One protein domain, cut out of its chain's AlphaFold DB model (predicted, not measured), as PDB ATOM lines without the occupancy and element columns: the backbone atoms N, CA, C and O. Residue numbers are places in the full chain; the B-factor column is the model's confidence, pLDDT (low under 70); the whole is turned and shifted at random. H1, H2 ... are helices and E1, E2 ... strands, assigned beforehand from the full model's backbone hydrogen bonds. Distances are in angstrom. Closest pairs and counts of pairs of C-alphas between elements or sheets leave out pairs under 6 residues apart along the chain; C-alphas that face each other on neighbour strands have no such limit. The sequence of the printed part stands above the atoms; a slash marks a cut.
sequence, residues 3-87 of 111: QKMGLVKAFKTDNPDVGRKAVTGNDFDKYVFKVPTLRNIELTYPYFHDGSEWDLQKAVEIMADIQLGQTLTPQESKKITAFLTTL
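This is residues 3 to 87 of the 111 residues of the protein "Cytochrome c551 peroxidase" of Vibrio maritimus (UniProt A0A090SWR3). Little regular structure: a mostly looped, elongated body with H2 and H3 packed crosswise toward one end and tiny H1 at the other. Residues 3 to 4 pair antiparallel with residues 32 to 33 of E1. The 85 printed residues hold H1, E1, H2, H3 in chain order, 32 residues in named elements, mostly helix; the whole is compact, radius of gyration of the C-alphas 13.5 A, spanning 41 by 26 by 20 A.

H2, residues 56 to 68, measures 17.4 A from C-alpha 56 at (223.129, 261.467, 209.260). H3, residues 74 to 85, measures 16.5 A and ends at C-alpha 85 (231.089, 266.167, 208.366). E1 is residues 32 to 34, H1 residues 21 to 24.

H2, with residues 56 to 61 alone, touches residues 77 to 81 of H3; the closest C-alphas, of Gln 57 and Thr 81, are 5.6 A apart. Their lines stand only just about perpendicular, at 70.5 degrees. E1 pairs with no named strand and is apart from H2 and H3, as is H1. In H2 and H3 every O i to N i+4 pair is within hydrogen-bond range; H1 is too short for one.

The farthest C-alphas, of Gly 25 and Gln 75, are 41.7 A apart. E1 to H2 is a long link. The printed part has no cut, and no printed residue is under 70 in pLDDT.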
ATOM      1  N   GLN A   3     231.596 243.186 210.189       97.44
ATOM      2  CA  GLN A   3     230.916 243.165 211.478       97.44
ATOM      3  C   GLN A   3     229.416 242.952 211.324       97.44
ATOM      4  O   GLN A   3     228.823 243.310 210.306       97.44
ATOM      5  N   LYS A   4     228.808 242.354 212.348       97.75
ATOM      6  CA  LYS A   4     227.359 242.195 212.429       97.75
ATOM      7  C   LYS A   4     226.662 243.556 212.512       97.75
ATOM      8  O   LYS A   4     227.043 244.412 213.309       97.75
ATOM      9  N   MET A   5     225.632 243.747 211.696       97.88
ATOM     10  CA  MET A   5     224.725 244.883 211.799       97.88
ATOM     11  C   MET A   5     223.653 244.566 212.845       97.88
ATOM     12  O   MET A   5     222.866 243.639 212.659       97.88
ATOM     13  N   GLY A   6     223.654 245.302 213.958       97.19
ATOM     14  CA  GLY A   6     222.781 245.023 215.097       97.19
ATOM     15  C   GLY A   6     223.335 243.957 216.048       97.19
ATOM     16  O   GLY A   6     222.779 242.864 216.170       97.19
ATOM     17  N   LEU A   7     224.462 244.258 216.700       96.38
ATOM     18  CA  LEU A   7     225.083 243.386 217.707       96.38
ATOM     19  C   LEU A   7     224.241 243.234 218.976       96.38
ATOM     20  O   LEU A   7     224.149 242.133 219.513       96.38
ATOM     21  N   VAL A   8     223.653 244.333 219.451       97.62
ATOM     22  CA  VAL A   8     222.873 244.390 220.696       97.62
ATOM     23  C   VAL A   8     221.382 244.280 220.401       97.62
ATOM     24  O   VAL A   8     220.667 243.542 221.074       97.62
ATOM     25  N   LYS A   9     220.907 244.991 219.374       97.69
ATOM     26  CA  LYS A   9     219.514 244.945 218.909       97.69
ATOM     27  C   LYS A   9     219.488 244.674 217.416       97.69
ATOM     28  O   LYS A   9     220.369 245.124 216.695       97.69
ATOM     29  N   ALA A  10     218.474 243.957 216.939       96.75
ATOM     30  CA  ALA A  10     218.340 243.687 215.513       96.75
ATOM     31  C   ALA A  10     218.110 244.990 214.728       96.75
ATOM     32  O   ALA A  10     217.265 245.807 215.105       96.75
ATOM     33  N   PHE A  11     218.828 245.154 213.616       97.50
ATOM     34  CA  PHE A  11     218.495 246.173 212.626       97.50
ATOM     35  C   PHE A  11     217.170 245.800 211.958       97.50
ATOM     36  O   PHE A  11     217.015 244.678 211.471       97.50
ATOM     37  N   LYS A  12     216.201 246.714 211.981       96.25
ATOM     38  CA  LYS A  12     214.881 246.495 211.386       96.25
ATOM     39  C   LYS A  12     214.926 246.913 209.923       96.25
ATOM     40  O   LYS A  12     215.173 248.078 209.645       96.25
ATOM     41  N   THR A  13     214.677 245.972 209.023       96.56
ATOM     42  CA  THR A  13     214.609 246.213 207.582       96.56
ATOM     43  C   THR A  13     213.746 245.142 206.923       96.56
ATOM     44  O   THR A  13     213.720 244.003 207.394       96.56
ATOM     45  N   ASP A  14     213.067 245.514 205.841       95.81
ATOM     46  CA  ASP A  14     212.363 244.579 204.953       95.81
ATOM     47  C   ASP A  14     213.267 244.108 203.798       95.81
ATOM     48  O   ASP A  14     212.865 243.281 202.977       95.81
ATOM     49  N   ASN A  15     214.502 244.622 203.724       97.25
ATOM     50  CA  ASN A  15     215.485 244.182 202.746       97.25
ATOM     51  C   ASN A  15     215.883 242.716 203.030       97.25
ATOM     52  O   ASN A  15     216.309 242.405 204.145       97.25
ATOM     53  N   PRO A  16     215.768 241.801 202.047       97.44
ATOM     54  CA  PRO A  16     216.064 240.384 202.248       97.44
ATOM     55  C   PRO A  16     217.567 240.062 202.323       97.44
ATOM     56  O   PRO A  16     217.920 238.890 202.478       97.44
ATOM     57  N   ASP A  17     218.458 241.050 202.187       97.75
ATOM     58  CA  ASP A  17     219.904 240.840 202.198       97.75
ATOM     59  C   ASP A  17     220.392 240.248 203.534       97.75
ATOM     60  O   ASP A  17     220.257 240.815 204.621       97.75
ATOM     61  N   VAL A  18     221.001 239.065 203.448       97.75
ATOM     62  CA  VAL A  18     221.556 238.335 204.596       97.75
ATOM     63  C   VAL A  18     223.039 238.631 204.830       97.75
ATOM     64  O   VAL A  18     223.647 238.042 205.730       97.75
ATOM     65  N   GLY A  19     223.630 239.533 204.046       98.06
ATOM     66  CA  GLY A  19     225.025 239.930 204.129       98.06
ATOM     67  C   GLY A  19     225.974 238.793 203.762       98.06
ATOM     68  O   GLY A  19     225.737 237.999 202.852       98.06
ATOM     69  N   ARG A  20     227.083 238.692 204.494       98.25
ATOM     70  CA  ARG A  20     228.195 237.780 204.197       98.25
ATOM     71  C   ARG A  20     227.793 236.302 204.148       98.25
ATOM     72  O   ARG A  20     228.425 235.556 203.401       98.25
ATOM     73  N   LYS A  21     226.717 235.894 204.833       98.44
ATOM     74  CA  LYS A  21     226.143 234.544 204.704       98.44
ATOM     75  C   LYS A  21     225.840 234.171 203.248       98.44
ATOM     76  O   LYS A  21     226.049 233.018 202.886       98.44
ATOM     77  N   ALA A  22     225.382 235.106 202.410       98.06
ATOM     78  CA  ALA A  22     225.086 234.818 201.001       98.06
ATOM     79  C   ALA A  22     226.324 234.340 200.220       98.06
ATOM     80  O   ALA A  22     226.191 233.641 199.222       98.06
ATOM     81  N   VAL A  23     227.524 234.693 200.693       98.00
ATOM     82  CA  VAL A  23     228.803 234.291 200.097       98.00
ATOM     83  C   VAL A  23     229.373 233.050 200.784       98.00
ATOM     84  O   VAL A  23     229.887 232.160 200.115       98.00
ATOM     85  N   THR A  24     229.324 232.988 202.117       98.12
ATOM     86  CA  THR A  24     230.010 231.936 202.891       98.12
ATOM     87  C   THR A  24     229.143 230.713 203.180       98.12
ATOM     88  O   THR A  24     229.675 229.666 203.533       98.12
ATOM     89  N   GLY A  25     227.816 230.841 203.099       97.88
ATOM     90  CA  GLY A  25     226.847 229.826 203.522       97.88
ATOM     91  C   GLY A  25     226.732 229.640 205.040       97.88
ATOM     92  O   GLY A  25     225.840 228.930 205.497       97.88
ATOM     93  N   ASN A  26     227.589 230.284 205.837       98.06
ATOM     94  CA  ASN A  26     227.636 230.107 207.283       98.06
ATOM     95  C   ASN A  26     226.591 230.986 207.990       98.06
ATOM     96  O   ASN A  26     226.560 232.205 207.812       98.06
ATOM     97  N   ASP A  27     225.773 230.384 208.854       97.50
ATOM     98  CA  ASP A  27     224.778 231.100 209.658       97.50
ATOM     99  C   ASP A  27     225.387 232.121 210.627       97.50
ATOM    100  O   ASP A  27     224.752 233.136 210.917       97.50
ATOM    101  N   PHE A  28     226.633 231.921 211.068       96.00
ATOM    102  CA  PHE A  28     227.346 232.902 211.893       96.00
ATOM    103  C   PHE A  28     227.655 234.210 211.148       96.00
ATOM    104  O   PHE A  28     227.803 235.251 211.785       96.00
ATOM    105  N   ASP A  29     227.701 234.185 209.811       98.06
ATOM    106  CA  ASP A  29     227.901 235.369 208.969       98.06
ATOM    107  C   ASP A  29     226.571 236.058 208.588       98.06
ATOM    108  O   ASP A  29     226.558 236.995 207.779       98.06
ATOM    109  N   LYS A  30     225.430 235.617 209.140       97.94
ATOM    110  CA  LYS A  30     224.132 236.237 208.854       97.94
ATOM    111  C   LYS A  30     224.085 237.664 209.409       97.94
ATOM    112  O   LYS A  30     224.332 237.893 210.594       97.94
ATOM    113  N   TYR A  31     223.738 238.610 208.537       98.00
ATOM    114  CA  TYR A  31     223.733 240.056 208.793       98.00
ATOM    115  C   TYR A  31     225.106 240.628 209.167       98.00
ATOM    116  O   TYR A  31     225.205 241.669 209.816       98.00
ATOM    117  N   VAL A  32     226.180 239.951 208.758       98.44
ATOM    118  CA  VAL A  32     227.544 240.477 208.822       98.44
ATOM    119  C   VAL A  32     227.850 241.196 207.515       98.44
ATOM    120  O   VAL A  32     227.786 240.606 206.441       98.44
ATOM    121  N   PHE A  33     228.224 242.468 207.602       98.50
ATOM    122  CA  PHE A  33     228.512 243.317 206.449       98.50
ATOM    123  C   PHE A  33     229.928 243.880 206.535       98.50
ATOM    124  O   PHE A  33     230.545 243.931 207.602       98.50
ATOM    125  N   LYS A  34     230.471 244.307 205.393       98.38
ATOM    126  CA  LYS A  34     231.724 245.063 205.382       98.38
ATOM    127  C   LYS A  34     231.474 246.402 206.069       98.38
ATOM    128  O   LYS A  34     230.578 247.130 205.652       98.38
ATOM    129  N   VAL A  35     232.303 246.767 207.047       98.19
ATOM    130  CA  VAL A  35     232.212 248.097 207.670       98.19
ATOM    131  C   VAL A  35     232.519 249.160 206.595       98.19
ATOM    132  O   VAL A  35     233.560 249.061 205.926       98.19
ATOM    133  N   PRO A  36     231.613 250.121 206.332       97.88
ATOM    134  CA  PRO A  36     231.855 251.177 205.356       97.88
ATOM    135  C   PRO A  36     232.910 252.165 205.867       97.88
ATOM    136  O   PRO A  36     233.154 252.284 207.066       97.88
ATOM    137  N   THR A  37     233.555 252.874 204.941       98.06
ATOM    138  CA  THR A  37     234.337 254.059 205.310       98.06
ATOM    139  C   THR A  37     233.382 255.181 205.702       98.06
ATOM    140  O   THR A  37     232.293 255.272 205.143       98.06
ATOM    141  N   LEU A  38     233.801 256.042 206.628       98.50
ATOM    142  CA  LEU A  38     233.057 257.252 206.991       98.50
ATOM    143  C   LEU A  38     233.610 258.509 206.291       98.50
ATOM    144  O   LEU A  38     233.127 259.610 206.527       98.50
ATOM    145  N   ARG A  39     234.629 258.371 205.426       98.56
ATOM    146  CA  ARG A  39     235.110 259.487 204.592       98.56
ATOM    147  C   ARG A  39     234.050 259.873 203.569       98.56
ATOM    148  O   ARG A  39     233.527 258.990 202.893       98.56
ATOM    149  N   ASN A  40     233.811 261.176 203.430       98.50
ATOM    150  CA  ASN A  40     232.765 261.756 202.582       98.50
ATOM    151  C   ASN A  40     231.342 261.286 202.927       98.50
ATOM    152  O   ASN A  40     230.470 261.353 202.067       98.50
ATOM    153  N   ILE A  41     231.091 260.815 204.155       98.50
ATOM    154  CA  ILE A  41     229.780 260.261 204.527       98.50
ATOM    155  C   ILE A  41     228.639 261.271 204.372       98.50
ATOM    156  O   ILE A  41     227.539 260.895 203.990       98.50
ATOM    157  N   GLU A  42     228.917 262.557 204.581       98.12
ATOM    158  CA  GLU A  42     227.967 263.652 204.351       98.12
ATOM    159  C   GLU A  42     227.438 263.707 202.905       98.12
ATOM    160  O   GLU A  42     226.337 264.192 202.671       98.12
ATOM    161  N   LEU A  43     228.195 263.187 201.934       98.19
ATOM    162  CA  LEU A  43     227.871 263.242 200.505       98.19
ATOM    163  C   LEU A  43     227.240 261.946 199.971       98.19
ATOM    164  O   LEU A  43     227.002 261.837 198.770       98.19
ATOM    165  N   THR A  44     227.017 260.940 200.824       98.44
ATOM    166  CA  THR A  44     226.623 259.584 200.399       98.44
ATOM    167  C   THR A  44     225.345 259.091 201.074       98.44
ATOM    168  O   THR A  44     225.224 257.903 201.362       98.44
ATOM    169  N   TYR A  45     224.411 259.993 201.372       97.56
ATOM    170  CA  TYR A  45     223.061 259.615 201.787       97.56
ATOM    171  C   TYR A  45     222.270 259.001 200.609       97.56
ATOM    172  O   TYR A  45     222.533 259.346 199.452       97.56
ATOM    173  N   PRO A  46     221.272 258.136 200.872       98.38
ATOM    174  CA  PRO A  46     220.871 257.617 202.184       98.38
ATOM    175  C   PRO A  46     221.830 256.544 202.735       98.38
ATOM    176  O   PRO A  46     222.638 255.961 202.017       98.38
ATOM    177  N   TYR A  47     221.750 256.305 204.041       98.56
ATOM    178  CA  TYR A  47     222.656 255.471 204.825       98.56
ATOM    179  C   TYR A  47     222.156 254.030 204.987       98.56
ATOM    180  O   TYR A  47     220.991 253.713 204.756       98.56
ATOM    181  N   PHE A  48     223.071 253.177 205.461       98.50
ATOM    182  CA  PHE A  48     222.933 251.721 205.579       98.50
ATOM    183  C   PHE A  48     222.862 250.992 204.231       98.50
ATOM    184  O   PHE A  48     222.875 251.594 203.164       98.50
ATOM    185  N   HIS A  49     222.890 249.661 204.280       98.12
ATOM    186  CA  HIS A  49     222.912 248.816 203.081       98.12
ATOM    187  C   HIS A  49     221.575 248.816 202.327       98.12
ATOM    188  O   HIS A  49     221.542 248.500 201.142       98.12
ATOM    189  N   ASP A  50     220.487 249.163 203.012       97.94
ATOM    190  CA  ASP A  50     219.144 249.239 202.451       97.94
ATOM    191  C   ASP A  50     218.735 250.664 202.052       97.94
ATOM    192  O   ASP A  50     217.650 250.841 201.506       97.94
ATOM    193  N   GLY A  51     219.588 251.669 202.300       98.00
ATOM    194  CA  GLY A  51     219.306 253.068 201.974       98.00
ATOM    195  C   GLY A  51     218.088 253.634 202.709       98.00
ATOM    196  O   GLY A  51     217.422 254.528 202.188       98.00
ATOM    197  N   SER A  52     217.754 253.090 203.880       97.62
ATOM    198  CA  SER A  52     216.519 253.418 204.600       97.62
ATOM    199  C   SER A  52     216.555 254.756 205.343       97.62
ATOM    200  O   SER A  52     215.500 255.344 205.573       97.62
ATOM    201  N   GLU A  53     217.738 255.255 205.711       98.31
ATOM    202  CA  GLU A  53     217.880 256.456 206.540       98.31
ATOM    203  C   GLU A  53     218.500 257.614 205.756       98.31
ATOM    204  O   GLU A  53     219.585 257.485 205.202       98.31
ATOM    205  N   TRP A  54     217.841 258.768 205.732       98.44
ATOM    206  CA  TRP A  54     218.303 259.940 204.981       98.44
ATOM    207  C   TRP A  54     219.102 260.916 205.840       98.44
ATOM    208  O   TRP A  54     219.913 261.676 205.312       98.44
ATOM    209  N   ASP A  55     218.889 260.902 207.156       98.50
ATOM    210  CA  ASP A  55     219.500 261.843 208.082       98.50
ATOM    211  C   ASP A  55     220.732 261.246 208.781       98.50
ATOM    212  O   ASP A  55     220.694 260.164 209.372       98.50
ATOM    213  N   LEU A  56     221.859 261.967 208.724       98.62
ATOM    214  CA  LEU A  56     223.129 261.467 209.260       98.62
ATOM    215  C   LEU A  56     223.094 261.356 210.784       98.62
ATOM    216  O   LEU A  56     223.645 260.413 211.353       98.62
ATOM    217  N   GLN A  57     222.440 262.306 211.456       98.62
ATOM    218  CA  GLN A  57     222.303 262.280 212.907       98.62
ATOM    219  C   GLN A  57     221.438 261.099 213.342       98.62
ATOM    220  O   GLN A  57     221.785 260.403 214.299       98.62
ATOM    221  N   LYS A  58     220.383 260.793 212.586       98.56
ATOM    222  CA  LYS A  58     219.544 259.633 212.841       98.56
ATOM    223  C   LYS A  58     220.279 258.319 212.602       98.56
ATOM    224  O   LYS A  58     220.169 257.407 213.422       98.56
ATOM    225  N   ALA A  59     221.101 258.240 211.556       98.62
ATOM    226  CA  ALA A  59     221.963 257.086 211.322       98.62
ATOM    227  C   ALA A  59     222.949 256.856 212.487       98.62
ATOM    228  O   ALA A  59     223.146 255.716 212.914       98.62
ATOM    229  N   VAL A  60     223.520 257.928 213.057       98.62
ATOM    230  CA  VAL A  60     224.374 257.863 214.259       98.62
ATOM    231  C   VAL A  60     223.602 257.327 215.468       98.62
ATOM    232  O   VAL A  60     224.094 256.433 216.156       98.62
ATOM    233  N   GLU A  61     222.394 257.831 215.716       98.69
ATOM    234  CA  GLU A  61     221.539 257.375 216.821       98.69
ATOM    235  C   GLU A  61     221.174 255.894 216.696       98.69
ATOM    236  O   GLU A  61     221.290 255.145 217.665       98.69
ATOM    237  N   ILE A  62     220.786 255.454 215.494       98.50
ATOM    238  CA  ILE A  62     220.478 254.048 215.212       98.50
ATOM    239  C   ILE A  62     221.705 253.178 215.491       98.50
ATOM    240  O   ILE A  62     221.586 252.149 216.153       98.50
ATOM    241  N   MET A  63     222.891 253.588 215.031       98.50
ATOM    242  CA  MET A  63     224.125 252.832 215.258       98.50
ATOM    243  C   MET A  63     224.486 252.735 216.741       98.50
ATOM    244  O   MET A  63     224.853 251.651 217.195       98.50
ATOM    245  N   ALA A  64     224.354 253.822 217.502       98.56
ATOM    246  CA  ALA A  64     224.585 253.799 218.944       98.56
ATOM    247  C   ALA A  64     223.633 252.822 219.654       98.56
ATOM    248  O   ALA A  64     224.072 252.015 220.480       98.56
ATOM    249  N   ASP A  65     222.357 252.813 219.268       98.50
ATOM    250  CA  ASP A  65     221.356 251.947 219.882       98.50
ATOM    251  C   ASP A  65     221.586 250.467 219.554       98.50
ATOM    252  O   ASP A  65     221.699 249.622 220.444       98.50
ATOM    253  N   ILE A  66     221.695 250.126 218.269       98.31
ATOM    254  CA  ILE A  66     221.701 248.719 217.854       98.31
ATOM    255  C   ILE A  66     223.065 248.050 218.027       98.31
ATOM    256  O   ILE A  66     223.122 246.827 218.169       98.31
ATOM    257  N   GLN A  67     224.159 248.820 217.990       98.25
ATOM    258  CA  GLN A  67     225.513 248.271 218.106       98.25
ATOM    259  C   GLN A  67     226.071 248.346 219.518       98.25
ATOM    260  O   GLN A  67     226.815 247.448 219.904       98.25
ATOM    261  N   LEU A  68     225.738 249.398 220.271       97.94
ATOM    262  CA  LEU A  68     226.303 249.646 221.600       97.94
ATOM    263  C   LEU A  68     225.253 249.560 222.714       97.94
ATOM    264  O   LEU A  68     225.627 249.533 223.884       97.94
ATOM    265  N   GLY A  69     223.958 249.511 222.381       97.94
ATOM    266  CA  GLY A  69     222.886 249.570 223.376       97.94
ATOM    267  C   GLY A  69     222.783 250.931 224.063       97.94
ATOM    268  O   GLY A  69     222.301 250.999 225.191       97.94
ATOM    269  N   GLN A  70     223.278 251.996 223.423       98.06
ATOM    270  CA  GLN A  70     223.353 253.333 224.001       98.06
ATOM    271  C   GLN A  70     222.336 254.268 223.355       98.06
ATOM    272  O   GLN A  70     222.288 254.407 222.135       98.06
ATOM    273  N   THR A  71     221.577 254.970 224.190       98.06
ATOM    274  CA  THR A  71     220.734 256.083 223.750       98.06
ATOM    275  C   THR A  71     221.533 257.371 223.861       98.06
ATOM    276  O   THR A  71     221.871 257.790 224.967       98.06
ATOM    277  N   LEU A  72     221.823 258.004 222.727       98.12
ATOM    278  CA  LEU A  72     222.478 259.308 222.705       98.12
ATOM    279  C   LEU A  72     221.481 260.421 223.025       98.12
ATOM    280  O   LEU A  72     220.331 260.399 222.584       98.12
ATOM    281  N   THR A  73     221.944 261.436 223.746       98.50
ATOM    282  CA  THR A  73     221.236 262.714 223.824       98.50
ATOM    283  C   THR A  73     221.304 263.447 222.476       98.50
ATOM    284  O   THR A  73     222.255 263.248 221.710       98.50
ATOM    285  N   PRO A  74     220.364 264.371 222.185       97.81
ATOM    286  CA  PRO A  74     220.400 265.155 220.947       97.81
ATOM    287  C   PRO A  74     221.707 265.936 220.754       97.81
ATOM    288  O   PRO A  74     222.170 266.142 219.635       97.81
ATOM    289  N   GLN A  75     222.324 266.392 221.847       98.31
ATOM    290  CA  GLN A  75     223.586 267.124 221.809       98.31
ATOM    291  C   GLN A  75     224.774 266.208 221.485       98.31
ATOM    292  O   GLN A  75     225.701 266.650 220.806       98.31
ATOM    293  N   GLU A  76     224.771 264.960 221.952       98.69
ATOM    294  CA  GLU A  76     225.818 263.983 221.634       98.69
ATOM    295  C   GLU A  76     225.741 263.538 220.178       98.69
ATOM    296  O   GLU A  76     226.756 263.611 219.482       98.69
ATOM    297  N   SER A  77     224.550 263.163 219.688       98.44
ATOM    298  CA  SER A  77     224.384 262.775 218.283       98.44
ATOM    299  C   SER A  77     224.767 263.931 217.357       98.44
ATOM    300  O   SER A  77     225.559 263.734 216.439       98.44
ATOM    301  N   LYS A  78     224.371 265.170 217.682       98.56
ATOM    302  CA  LYS A  78     224.797 266.369 216.943       98.56
ATOM    303  C   LYS A  78     226.317 266.570 216.920       98.56
ATOM    304  O   LYS A  78     226.861 266.934 215.879       98.56
ATOM    305  N   LYS A  79     227.021 266.362 218.040       98.81
ATOM    306  CA  LYS A  79     228.492 266.499 218.099       98.81
ATOM    307  C   LYS A  79     229.197 265.442 217.254       98.81
ATOM    308  O   LYS A  79     230.160 265.769 216.565       98.81
ATOM    309  N   ILE A  80     228.716 264.199 217.284       98.75
ATOM    310  CA  ILE A  80     229.265 263.115 216.463       98.75
ATOM    311  C   ILE A  80     229.018 263.412 214.984       98.75
ATOM    312  O   ILE A  80     229.956 263.348 214.197       98.75
ATOM    313  N   THR A  81     227.804 263.818 214.610       98.56
ATOM    314  CA  THR A  81     227.488 264.234 213.238       98.56
ATOM    315  C   THR A  81     228.391 265.372 212.776       98.56
ATOM    316  O   THR A  81     228.958 265.288 211.694       98.56
ATOM    317  N   ALA A  82     228.605 266.394 213.611       98.75
ATOM    318  CA  ALA A  82     229.517 267.492 213.297       98.75
ATOM    319  C   ALA A  82     230.975 267.034 213.131       98.75
ATOM    320  O   ALA A  82     231.706 267.607 212.335       98.75
ATOM    321  N   PHE A  83     231.420 266.002 213.853       98.81
ATOM    322  CA  PHE A  83     232.717 265.382 213.586       98.81
ATOM    323  C   PHE A  83     232.717 264.634 212.244       98.81
ATOM    324  O   PHE A  83     233.666 264.764 211.475       98.81
ATOM    325  N   LEU A  84     231.661 263.879 211.930       98.75
ATOM    326  CA  LEU A  84     231.563 263.116 210.682       98.75
ATOM    327  C   LEU A  84     231.582 264.006 209.433       98.75
ATOM    328  O   LEU A  84     232.182 263.613 208.436       98.75
ATOM    329  N   THR A  85     231.010 265.210 209.485       98.25
ATOM    330  CA  THR A  85     231.089 266.167 208.366       98.25
ATOM    331  C   THR A  85     232.518 266.665 208.128       98.25
ATOM    332  O   THR A  85     232.898 266.935 206.992       98.25
ATOM    333  N   THR A  86     233.387 266.678 209.149       98.62
ATOM    334  CA  THR A  86     234.821 266.982 208.949       98.62
ATOM    335  C   THR A  86     235.572 265.903 208.163       98.62
ATOM    336  O   THR A  86     236.703 266.124 207.732       98.62
ATOM    337  N   LEU A  87     234.963 264.729 207.955       98.62
ATOM    338  CA  LEU A  87     235.540 263.640 207.166       98.62
ATOM    339  C   LEU A  87     235.305 263.805 205.656       98.62
ATOM    340  O   LEU A  87     235.710 262.926 204.882       98.62
TER     341      LEU A  87